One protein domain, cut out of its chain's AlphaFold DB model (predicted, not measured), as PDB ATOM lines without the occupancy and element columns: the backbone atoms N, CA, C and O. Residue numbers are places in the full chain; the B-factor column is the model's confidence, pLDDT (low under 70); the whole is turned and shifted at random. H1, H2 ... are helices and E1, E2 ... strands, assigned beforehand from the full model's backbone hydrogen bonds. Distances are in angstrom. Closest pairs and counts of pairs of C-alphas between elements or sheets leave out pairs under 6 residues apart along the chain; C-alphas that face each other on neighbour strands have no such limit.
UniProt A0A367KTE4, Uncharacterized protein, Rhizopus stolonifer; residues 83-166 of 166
ATOM      1  N   ARG A  83     216.224 205.544 151.052       90.25
ATOM      2  CA  ARG A  83     216.415 204.887 149.751       90.25
ATOM      3  C   ARG A  83     216.122 203.389 149.825       90.25
ATOM      4  O   ARG A  83     215.455 202.875 148.938       90.25
ATOM      5  N   GLN A  84     216.585 202.707 150.870       92.12
ATOM      6  CA  GLN A  84     216.346 201.269 151.054       92.12
ATOM      7  C   GLN A  84     214.875 200.976 151.345       92.12
ATOM      8  O   GLN A  84     214.315 200.061 150.749       92.12
ATOM      9  N   TRP A  85     214.216 201.810 152.156       93.69
ATOM     10  CA  TRP A  85     212.763 201.730 152.336       93.69
ATOM     11  C   TRP A  85     212.011 201.883 151.015       93.69
ATOM     12  O   TRP A  85     211.163 201.056 150.695       93.69
ATOM     13  N   LYS A  86     212.376 202.885 150.206       93.75
ATOM     14  CA  LYS A  86     211.775 203.084 148.883       93.75
ATOM     15  C   LYS A  86     211.994 201.876 147.963       93.75
ATOM     16  O   LYS A  86     211.049 201.428 147.326       93.75
ATOM     17  N   LYS A  87     213.204 201.310 147.928       94.69
ATOM     18  CA  LYS A  87     213.489 200.096 147.146       94.69
ATOM     19  C   LYS A  87     212.666 198.897 147.616       94.69
ATOM     20  O   LYS A  87     212.166 198.144 146.788       94.69
ATOM     21  N   LEU A  88     212.497 198.717 148.928       95.44
ATOM     22  CA  LEU A  88     211.647 197.653 149.459       95.44
ATOM     23  C   LEU A  88     210.189 197.820 148.995       95.44
ATOM     24  O   LEU A  88     209.575 196.839 148.585       95.44
ATOM     25  N   GLU A  89     209.658 199.048 148.999       95.81
ATOM     26  CA  GLU A  89     208.328 199.352 148.446       95.81
ATOM     27  C   GLU A  89     208.234 199.036 146.943       95.81
ATOM     28  O   GLU A  89     207.259 198.427 146.501       95.81
ATOM     29  N   GLU A  90     209.257 199.389 146.160       95.81
ATOM     30  CA  GLU A  90     209.326 199.087 144.723       95.81
ATOM     31  C   GLU A  90     209.305 197.571 144.462       95.81
ATOM     32  O   GLU A  90     208.512 197.097 143.647       95.81
ATOM     33  N   TYR A  91     210.105 196.784 145.194       95.94
ATOM     34  CA  TYR A  91     210.075 195.320 145.081       95.94
ATOM     35  C   TYR A  91     208.748 194.722 145.542       95.94
ATOM     36  O   TYR A  91     208.282 193.748 144.956       95.94
ATOM     37  N   TYR A  92     208.129 195.302 146.567       96.44
ATOM     38  CA  TYR A  92     206.824 194.874 147.046       96.44
ATOM     39  C   TYR A  92     205.733 195.065 145.986       96.44
ATOM     40  O   TYR A  92     204.940 194.152 145.754       96.44
ATOM     41  N   LEU A  93     205.735 196.193 145.268       95.00
ATOM     42  CA  LEU A  93     204.855 196.388 144.114       95.00
ATOM     43  C   LEU A  93     205.178 195.419 142.975       95.00
ATOM     44  O   LEU A  93     204.276 194.766 142.456       95.00
ATOM     45  N   LEU A  94     206.460 195.275 142.631       95.62
ATOM     46  CA  LEU A  94     206.922 194.396 141.553       95.62
ATOM     47  C   LEU A  94     206.549 192.924 141.789       95.62
ATOM     48  O   LEU A  94     206.372 192.160 140.842       95.62
ATOM     49  N   LYS A  95     206.445 192.508 143.054       95.75
ATOM     50  CA  LYS A  95     206.060 191.153 143.459       95.75
ATOM     51  C   LYS A  95     204.579 191.027 143.803       95.75
ATOM     52  O   LYS A  95     204.217 190.158 144.586       95.75
ATOM     53  N   ASN A  96     203.715 191.848 143.205       94.94
ATOM     54  CA  ASN A  96     202.259 191.772 143.382       94.94
ATOM     55  C   ASN A  96     201.824 191.849 144.853       94.94
ATOM     56  O   ASN A  96     200.890 191.166 145.261       94.94
ATOM     57  N   ARG A  97     202.505 192.676 145.658       92.38
ATOM     58  CA  ARG A  97     202.228 192.861 147.093       92.38
ATOM     59  C   ARG A  97     202.472 191.608 147.953       92.38
ATOM     60  O   ARG A  97     201.974 191.520 149.075       92.38
ATOM     61  N   ASP A  98     203.279 190.671 147.462       96.12
ATOM     62  CA  ASP A  98     203.789 189.525 148.220       96.12
ATOM     63  C   ASP A  98     205.054 189.932 148.993       96.12
ATOM     64  O   ASP A  98     206.121 190.172 148.415       96.12
ATOM     65  N   TYR A  99     204.932 190.041 150.317       95.56
ATOM     66  CA  TYR A  99     206.019 190.514 151.171       95.56
ATOM     67  C   TYR A  99     207.169 189.508 151.296       95.56
ATOM     68  O   TYR A  99     208.316 189.928 151.452       95.56
ATOM     69  N   GLU A 100     206.907 188.201 151.191       97.00
ATOM     70  CA  GLU A 100     207.947 187.173 151.288       97.00
ATOM     71  C   GLU A 100     208.828 187.194 150.042       97.00
ATOM     72  O   GLU A 100     210.059 187.244 150.129       97.00
ATOM     73  N   LYS A 101     208.197 187.248 148.862       96.94
ATOM     74  CA  LYS A 101     208.919 187.359 147.587       96.94
ATOM     75  C   LYS A 101     209.667 188.683 147.475       96.94
ATOM     76  O   LYS A 101     210.787 188.703 146.954       96.94
ATOM     77  N   ALA A 102     209.076 189.776 147.957       96.19
ATOM     78  CA  ALA A 102     209.723 191.084 147.983       96.19
ATOM     79  C   ALA A 102     210.960 191.084 148.890       96.19
ATOM     80  O   ALA A 102     212.032 191.493 148.446       96.19
ATOM     81  N   ALA A 103     210.844 190.549 150.111       96.19
ATOM     82  CA  ALA A 103     211.960 190.423 151.045       96.19
ATOM     83  C   ALA A 103     213.090 189.560 150.474       96.19
ATOM     84  O   ALA A 103     214.253 189.951 150.523       96.19
ATOM     85  N   ASN A 104     212.751 188.419 149.867       95.19
ATOM     86  CA  ASN A 104     213.737 187.533 149.255       95.19
ATOM     87  C   ASN A 104     214.464 188.217 148.085       95.19
ATOM     88  O   ASN A 104     215.676 188.106 147.947       95.19
ATOM     89  N   THR A 105     213.737 188.977 147.260       93.81
ATOM     90  CA  THR A 105     214.339 189.725 146.144       93.81
ATOM     91  C   THR A 105     215.247 190.845 146.646       93.81
ATOM     92  O   THR A 105     216.355 191.003 146.137       93.81
ATOM     93  N   PHE A 106     214.803 191.596 147.658       94.75
ATOM     94  CA  PHE A 106     215.593 192.654 148.282       94.75
ATOM     95  C   PHE A 106     216.879 192.091 148.896       94.75
ATOM     96  O   PHE A 106     217.945 192.664 148.697       94.75
ATOM     97  N   TYR A 107     216.801 190.938 149.567       92.62
ATOM     98  CA  TYR A 107     217.960 190.253 150.136       92.62
ATOM     99  C   TYR A 107     219.052 190.006 149.081       92.62
ATOM    100  O   TYR A 107     220.163 190.521 149.175       92.62
ATOM    101  N   PHE A 108     218.720 189.322 147.986       89.44
ATOM    102  CA  PHE A 108     219.720 189.004 146.964       89.44
ATOM    103  C   PHE A 108     220.260 190.217 146.198       89.44
ATOM    104  O   PHE A 108     221.352 190.141 145.641       89.44
ATOM    105  N   ARG A 109     219.495 191.311 146.113       89.19
ATOM    106  CA  ARG A 109     219.857 192.484 145.301       89.19
ATOM    107  C   ARG A 109     220.551 193.588 146.088       89.19
ATOM    108  O   ARG A 109     221.388 194.276 145.519       89.19
ATOM    109  N   GLU A 110     220.183 193.779 147.351       87.75
ATOM    110  CA  GLU A 110     220.545 194.972 148.122       87.75
ATOM    111  C   GLU A 110     221.291 194.661 149.420       87.75
ATOM    112  O   GLU A 110     222.042 195.516 149.882       87.75
ATOM    113  N   SER A 111     221.099 193.484 150.029       81.75
ATOM    114  CA  SER A 111     221.735 193.178 151.320       81.75
ATOM    115  C   SER A 111     223.069 192.448 151.199       81.75
ATOM    116  O   SER A 111     223.782 192.351 152.192       81.75
ATOM    117  N   LEU A 112     223.429 191.948 150.015       80.56
ATOM    118  CA  LEU A 112     224.713 191.294 149.771       80.56
ATOM    119  C   LEU A 112     225.704 192.299 149.177       80.56
ATOM    120  O   LEU A 112     225.595 192.669 148.009       80.56
ATOM    121  N   ILE A 113     226.686 192.735 149.970       74.00
ATOM    122  CA  ILE A 113     227.826 193.504 149.464       74.00
ATOM    123  C   ILE A 113     228.907 192.521 149.022       74.00
ATOM    124  O   ILE A 113     229.479 191.801 149.844       74.00
ATOM    125  N   THR A 114     229.245 192.539 147.735       66.38
ATOM    126  CA  THR A 114     230.456 191.883 147.233       66.38
ATOM    127  C   THR A 114     231.670 192.678 147.708       66.38
ATOM    128  O   THR A 114     231.901 193.798 147.254       66.38
ATOM    129  N   MET A 115     232.446 192.127 148.645       59.84
ATOM    130  CA  MET A 115     233.691 192.760 149.077       59.84
ATOM    131  C   MET A 115     234.764 192.472 148.026       59.84
ATOM    132  O   MET A 115     235.345 191.390 148.001       59.84
ATOM    133  N   ASN A 116     235.044 193.446 147.162       52.66
ATOM    134  CA  ASN A 116     236.214 193.418 146.283       52.66
ATOM    135  C   ASN A 116     237.467 193.782 147.096       52.66
ATOM    136  O   ASN A 116     238.070 194.830 146.876       52.66
ATOM    137  N   LEU A 117     237.839 192.966 148.089       52.41
ATOM    138  CA  LEU A 117     239.169 193.087 148.687       52.41
ATOM    139  C   LEU A 117     240.180 192.373 147.775       52.41
ATOM    140  O   LEU A 117     239.994 191.184 147.509       52.41
ATOM    141  N   PRO A 118     241.282 193.025 147.363       50.59
ATOM    142  CA  PRO A 118     242.290 192.422 146.488       50.59
ATOM    143  C   PRO A 118     243.134 191.307 147.150       50.59
ATOM    144  O   PRO A 118     244.100 190.857 146.551       50.59
ATOM    145  N   SER A 119     242.810 190.842 148.367       48.66
ATOM    146  CA  SER A 119     243.705 189.965 149.149       48.66
ATOM    147  C   SER A 119     243.017 188.901 150.016       48.66
ATOM    148  O   SER A 119     243.667 188.295 150.863       48.66
ATOM    149  N   SER A 120     241.718 188.642 149.859       49.91
ATOM    150  CA  SER A 120     241.074 187.557 150.616       49.91
ATOM    151  C   SER A 120     240.157 186.755 149.706       49.91
ATOM    152  O   SER A 120     238.935 186.777 149.834       49.91
ATOM    153  N   GLN A 121     240.775 186.071 148.739       51.03
ATOM    154  CA  GLN A 121     240.166 184.864 148.200       51.03
ATOM    155  C   GLN A 121     240.167 183.832 149.326       51.03
ATOM    156  O   GLN A 121     241.207 183.526 149.905       51.03
ATOM    157  N   ASP A 122     238.980 183.340 149.661       51.50
ATOM    158  CA  ASP A 122     238.852 182.104 150.422       51.50
ATOM    159  C   ASP A 122     239.528 180.969 149.629       51.50
ATOM    160  O   ASP A 122     239.624 181.056 148.401       51.50
ATOM    161  N   ILE A 123     239.953 179.890 150.290       58.09
ATOM    162  CA  ILE A 123     240.714 178.759 149.696       58.09
ATOM    163  C   ILE A 123     239.983 178.125 148.479       58.09
ATOM    164  O   ILE A 123     240.573 177.406 147.679       58.09
ATOM    165  N   ALA A 124     238.699 178.449 148.292       62.00
ATOM    166  CA  ALA A 124     237.826 178.008 147.208       62.00
ATOM    167  C   ALA A 124     237.541 179.057 146.099       62.00
ATOM    168  O   ALA A 124     236.630 178.849 145.298       62.00
ATOM    169  N   GLY A 125     238.240 180.201 146.055       56.62
ATOM    170  CA  GLY A 125     238.111 181.194 144.972       56.62
ATOM    171  C   GLY A 125     236.779 181.960 144.925       56.62
ATOM    172  O   GLY A 125     236.468 182.597 143.918       56.62
ATOM    173  N   LYS A 126     235.969 181.915 145.992       57.03
ATOM    174  CA  LYS A 126     234.679 182.623 146.062       57.03
ATOM    175  C   LYS A 126     234.846 184.008 146.700       57.03
ATOM    176  O   LYS A 126     235.542 184.121 147.710       57.03
ATOM    177  N   PRO A 127     234.203 185.061 146.156       58.59
ATOM    178  CA  PRO A 127     234.221 186.381 146.771       58.59
ATOM    179  C   PRO A 127     233.520 186.335 148.131       58.59
ATOM    180  O   PRO A 127     232.448 185.745 148.281       58.59
ATOM    181  N   LYS A 128     234.124 186.980 149.129       62.16
ATOM    182  CA  LYS A 128     233.564 187.086 150.477       62.16
ATOM    183  C   LYS A 128     232.416 188.101 150.449       62.16
ATOM    184  O   LYS A 128     232.643 189.308 150.425       62.16
ATOM    185  N   CYS A 129     231.173 187.631 150.392       65.56
ATOM    186  CA  CYS A 129     230.005 188.510 150.478       65.56
ATOM    187  C   CYS A 129     229.753 188.894 151.940       65.56
ATOM    188  O   CYS A 129     229.634 188.020 152.797       65.56
ATOM    189  N   LYS A 130     229.657 190.196 152.228       76.88
ATOM    190  CA  LYS A 130     229.221 190.695 153.537       76.88
ATOM    191  C   LYS A 130     227.723 190.979 153.485       76.88
ATOM    192  O   LYS A 130     227.261 191.741 152.639       76.88
ATOM    193  N   GLU A 131     226.980 190.371 154.398       83.00
ATOM    194  CA  GLU A 131     225.549 190.604 154.579       83.00
ATOM    195  C   GLU A 131     225.332 191.890 155.399       83.00
ATOM    196  O   GLU A 131     225.853 192.024 156.506       83.00
ATOM    197  N   LEU A 132     224.601 192.860 154.839       85.62
ATOM    198  CA  LEU A 132     224.225 194.119 155.503       85.62
ATOM    199  C   LEU A 132     223.081 193.934 156.503       85.62
ATOM    200  O   LEU A 132     223.085 194.514 157.587       85.62
ATOM    201  N   TRP A 133     222.083 193.142 156.115       88.81
ATOM    202  CA  TRP A 133     220.909 192.826 156.924       88.81
ATOM    203  C   TRP A 133     220.577 191.366 156.774       88.81
ATOM    204  O   TRP A 133     220.577 190.853 155.651       88.81
ATOM    205  N   THR A 134     220.204 190.748 157.891       89.62
ATOM    206  CA  THR A 134     219.780 189.360 157.855       89.62
ATOM    207  C   THR A 134     218.495 189.208 157.054       89.62
ATOM    208  O   THR A 134     217.627 190.093 157.053       89.62
ATOM    209  N   LYS A 135     218.328 188.058 156.400       91.00
ATOM    210  CA  LYS A 135     217.069 187.731 155.712       91.00
ATOM    211  C   LYS A 135     215.844 187.908 156.622       91.00
ATOM    212  O   LYS A 135     214.815 188.412 156.174       91.00
ATOM    213  N   GLU A 136     215.965 187.562 157.903       93.50
ATOM    214  CA  GLU A 136     214.905 187.726 158.905       93.50
ATOM    215  C   GLU A 136     214.576 189.197 159.186       93.50
ATOM    216  O   GLU A 136     213.401 189.565 159.227       93.50
ATOM    217  N   GLN A 137     215.589 190.060 159.313       93.44
ATOM    218  CA  GLN A 137     215.389 191.500 159.508       93.44
ATOM    219  C   GLN A 137     214.652 192.130 158.323       93.44
ATOM    220  O   GLN A 137     213.738 192.939 158.506       93.44
ATOM    221  N   ILE A 138     215.030 191.755 157.100       94.56
ATOM    222  CA  ILE A 138     214.384 192.240 155.876       94.56
ATOM    223  C   ILE A 138     212.942 191.732 155.812       94.56
ATOM    224  O   ILE A 138     212.028 192.505 155.524       94.56
ATOM    225  N   LEU A 139     212.721 190.452 156.128       96.62
ATOM    226  CA  LEU A 139     211.391 189.850 156.155       96.62
ATOM    227  C   LEU A 139     210.480 190.539 157.175       96.62
ATOM    228  O   LEU A 139     209.334 190.848 156.856       96.62
ATOM    229  N   TRP A 140     210.981 190.823 158.378       96.50
ATOM    230  CA  TRP A 140     210.231 191.548 159.401       96.50
ATOM    231  C   TRP A 140     209.807 192.937 158.907       96.50
ATOM    232  O   TRP A 140     208.638 193.301 159.000       96.50
ATOM    233  N   ARG A 141     210.719 193.683 158.272       95.88
ATOM    234  CA  ARG A 141     210.398 194.997 157.692       95.88
ATOM    235  C   ARG A 141     209.374 194.905 156.562       95.88
ATOM    236  O   ARG A 141     208.474 195.740 156.495       95.88
ATOM    237  N   ALA A 142     209.475 193.892 155.702       96.50
ATOM    238  CA  ALA A 142     208.500 193.649 154.641       96.50
ATOM    239  C   ALA A 142     207.113 193.298 155.206       96.50
ATOM    240  O   ALA A 142     206.107 193.789 154.694       96.50
ATOM    241  N   LYS A 143     207.052 192.527 156.301       96.88
ATOM    242  CA  LYS A 143     205.808 192.274 157.044       96.88
ATOM    243  C   LYS A 143     205.218 193.571 157.596       96.88
ATOM    244  O   LYS A 143     204.047 193.844 157.353       96.88
ATOM    245  N   CYS A 144     206.019 194.414 158.252       95.94
ATOM    246  CA  CYS A 144     205.559 195.719 158.738       95.94
ATOM    247  C   CYS A 144     205.018 196.607 157.607       95.94
ATOM    248  O   CYS A 144     203.980 197.250 157.771       95.94
ATOM    249  N   LEU A 145     205.686 196.622 156.447       95.69
ATOM    250  CA  LEU A 145     205.205 197.325 155.260       95.69
ATOM    251  C   LEU A 145     203.846 196.775 154.802       95.69
ATOM    252  O   LEU A 145     202.919 197.553 154.593       95.69
ATOM    253  N   HIS A 146     203.711 195.452 154.687       96.62
ATOM    254  CA  HIS A 146     202.466 194.799 154.282       96.62
ATOM    255  C   HIS A 146     201.309 195.138 155.227       96.62
ATOM    256  O   HIS A 146     200.256 195.585 154.773       96.62
ATOM    257  N   THR A 147     201.519 195.021 156.539       96.19
ATOM    258  CA  THR A 147     200.522 195.395 157.551       96.19
ATOM    259  C   THR A 147     200.164 196.877 157.466       96.19
ATOM    260  O   THR A 147     198.988 197.230 157.510       96.19
ATOM    261  N   SER A 148     201.149 197.763 157.271       94.56
ATOM    262  CA  SER A 148     200.880 199.189 157.060       94.56
ATOM    263  C   SER A 148     200.016 199.423 155.820       94.56
ATOM    264  O   SER A 148     199.139 200.281 155.848       94.56
ATOM    265  N   VAL A 149     200.261 198.707 154.724       95.06
ATOM    266  CA  VAL A 149     199.467 198.826 153.494       95.06
ATOM    267  C   VAL A 149     198.035 198.350 153.737       95.06
ATOM    268  O   VAL A 149     197.099 199.032 153.330       95.06
ATOM    269  N   GLN A 150     197.848 197.234 154.448       95.00
ATOM    270  CA  GLN A 150     196.518 196.738 154.819       95.00
ATOM    271  C   GLN A 150     195.746 197.744 155.684       95.00
ATOM    272  O   GLN A 150     194.577 198.009 155.417       95.00
ATOM    273  N   TYR A 151     196.407 198.352 156.672       94.94
ATOM    274  CA  TYR A 151     195.780 199.320 157.575       94.94
ATOM    275  C   TYR A 151     195.408 200.641 156.882       94.94
ATOM    276  O   TYR A 151     194.465 201.319 157.281       94.94
ATOM    277  N   HIS A 152     196.134 201.018 155.828       92.62
ATOM    278  CA  HIS A 152     195.920 202.269 155.103       92.62
ATOM    279  C   HIS A 152     195.301 202.059 153.715       92.62
ATOM    280  O   HIS A 152     195.708 202.700 152.746       92.62
ATOM    281  N   ASN A 153     194.302 201.177 153.618       91.31
ATOM    282  CA  ASN A 153     193.475 200.981 152.418       91.31
ATOM    283  C   ASN A 153     194.272 200.636 151.149       91.31
ATOM    284  O   ASN A 153     193.930 201.052 150.045       91.31
ATOM    285  N   GLY A 154     195.367 199.892 151.292       90.31
ATOM    286  CA  GLY A 154     196.198 199.488 150.165       90.31
ATOM    287  C   GLY A 154     197.192 200.548 149.686       90.31
ATOM    288  O   GLY A 154     197.846 200.302 148.670       90.31
ATOM    289  N   LEU A 155     197.324 201.681 150.390       91.94
ATOM    290  CA  LEU A 155     198.266 202.750 150.053       91.94
ATOM    291  C   LEU A 155     199.637 202.525 150.687       91.94
ATOM    292  O   LEU A 155     199.768 202.250 151.886       91.94
ATOM    293  N   LEU A 156     200.684 202.730 149.893       92.19
ATOM    294  CA  LEU A 156     202.059 202.685 150.377       92.19
ATOM    295  C   LEU A 156     202.412 203.914 151.226       92.19
ATOM    296  O   LEU A 156     201.838 204.994 151.049       92.19
ATOM    297  N   PRO A 157     203.399 203.807 152.136       89.75
ATOM    298  CA  PRO A 157     203.914 204.960 152.875       89.75
ATOM    299  C   PRO A 157     204.322 206.132 151.964       89.75
ATOM    300  O   PRO A 157     203.986 207.283 152.258       89.75
ATOM    301  N   SER A 158     204.982 205.854 150.834       88.69
ATOM    302  CA  SER A 158     205.366 206.886 149.863       88.69
ATOM    303  C   SER A 158     204.176 207.567 149.173       88.69
ATOM    304  O   SER A 158     204.228 208.773 148.924       88.69
ATOM    305  N   GLU A 159     203.094 206.840 148.899       88.62
ATOM    306  CA  GLU A 159     201.875 207.375 148.280       88.62
ATOM    307  C   GLU A 159     201.110 208.280 149.247       88.62
ATOM    308  O   GLU A 159     200.720 209.391 148.887       88.62
ATOM    309  N   ARG A 160     200.988 207.860 150.511       87.38
ATOM    310  CA  ARG A 160     200.340 208.655 151.564       87.38
ATOM    311  C   ARG A 160     201.015 210.000 151.772       87.38
ATOM    312  O   ARG A 160     200.347 211.020 151.932       87.38
ATOM    313  N   LYS A 161     202.350 210.024 151.728       84.94
ATOM    314  CA  LYS A 161     203.102 211.275 151.846       84.94
ATOM    315  C   LYS A 161     202.770 212.249 150.711       84.94
ATOM    316  O   LYS A 161     202.682 213.443 150.968       84.94
ATOM    317  N   LYS A 162     202.557 211.764 149.483       83.31
ATOM    318  CA  LYS A 162     202.217 212.617 148.329       83.31
ATOM    319  C   LYS A 162     200.825 213.242 148.442       83.31
ATOM    320  O   LYS A 162     200.636 214.345 147.948       83.31
ATOM    321  N   GLN A 163     199.874 212.562 149.087       76.75
ATOM    322  CA  GLN A 163     198.524 213.095 149.295       76.75
ATOM    323  C   GLN A 163     198.484 214.218 150.338       76.75
ATOM    324  O   GLN A 163     197.679 215.126 150.202       76.75
ATOM    325  N   LYS A 164     199.359 214.183 151.352       73.75
ATOM    326  CA  LYS A 164     199.390 215.195 152.425       73.75
ATOM    327  C   LYS A 164     200.020 216.532 152.007       73.75
ATOM    328  O   LYS A 164     199.812 217.533 152.680       73.75
ATOM    329  N   THR A 165     200.827 216.544 150.949       67.81
ATOM    330  CA  THR A 165     201.532 217.751 150.471       67.81
ATOM    331  C   THR A 165     200.790 218.459 149.328       67.81
ATOM    332  O   THR A 165     201.361 219.334 148.685       67.81
ATOM    333  N   ARG A 166     199.552 218.057 149.034       51.94
ATOM    334  CA  ARG A 166     198.644 218.764 148.125       51.94
ATOM    335  C   ARG A 166     197.618 219.523 148.944       51.94
ATOM    336  O   ARG A 166     197.257 220.625 148.493       51.94
TER     337      ARG A 166
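What this domain is: This is residues 83 to 166 of the 166 residues of an uncharacterized protein of Rhizopus stolonifer (UniProt A0A367KTE4). H2 packs steeply across both H1 and H3 in a small helical core, with a long thin strand hairpin, E1 and E2, reaching out from one end and, toward the other end, H4 off to the side of the last residues of H3, near H1. Residues 121 to 126 of the hairpin's loop stick out, as do residues 161 to 166 at the chain's end. The 84 printed residues hold H1, H2, E1, E2, H3 and H4 in that order, mostly helix, with one antiparallel sheet, E1 - E2. The whole is loose, a rod of 55 by 25 by 18 A with a radius of gyration of the C-alphas of 16.4 A.

How they stand to each other: H1, residues 83 to 94, and H2, residues 99 to 111, form a helical hairpin and touch at a steep tilt of 45 degrees, opposite ways, closest at the C-alphas of Tyr 92 and Ala 102, 4.9 A. E1, residues 112 to 114, and E2, residues 129 to 131, form a hairpin at 149 degrees, with N 113 and O 130 within hydrogen-bond range at 2.9 A. H3, residues 135 to 151, touches H2 at a steep tilt of 45 degrees, closest at the C-alphas of Ala 103 and Leu 139, 5.2 A. H1 and H3 only just touch, with 3 pairs of C-alphas within 8 A, the closest Leu 88 and Ala 142 at 7.3 A. H4, residues 157 to 164, is close to H1 but not clearly touching, the C-alphas of Lys 86 and Ser 158 being 7.5 A apart. In H1, H2, H3 and H4 every O i to N i+4 pair is within hydrogen-bond range.

Where its parts are: H1 is 16.4 A long from C-alpha 83 at (216.415, 204.887, 149.751), H2 15.9 A, and H3 24.3 A. H4, 11.2 A, ends at C-alpha 164 at (199.390, 215.195, 152.425).

The domain as a whole: The C-alphas farthest apart, Ile 123 and Arg 166, are 58.1 A apart. The printed part has no cut; the link from E1 to E2 is long, 14 residues. pLDDT is under 70 in residues 114 to 129 and 165 to 166.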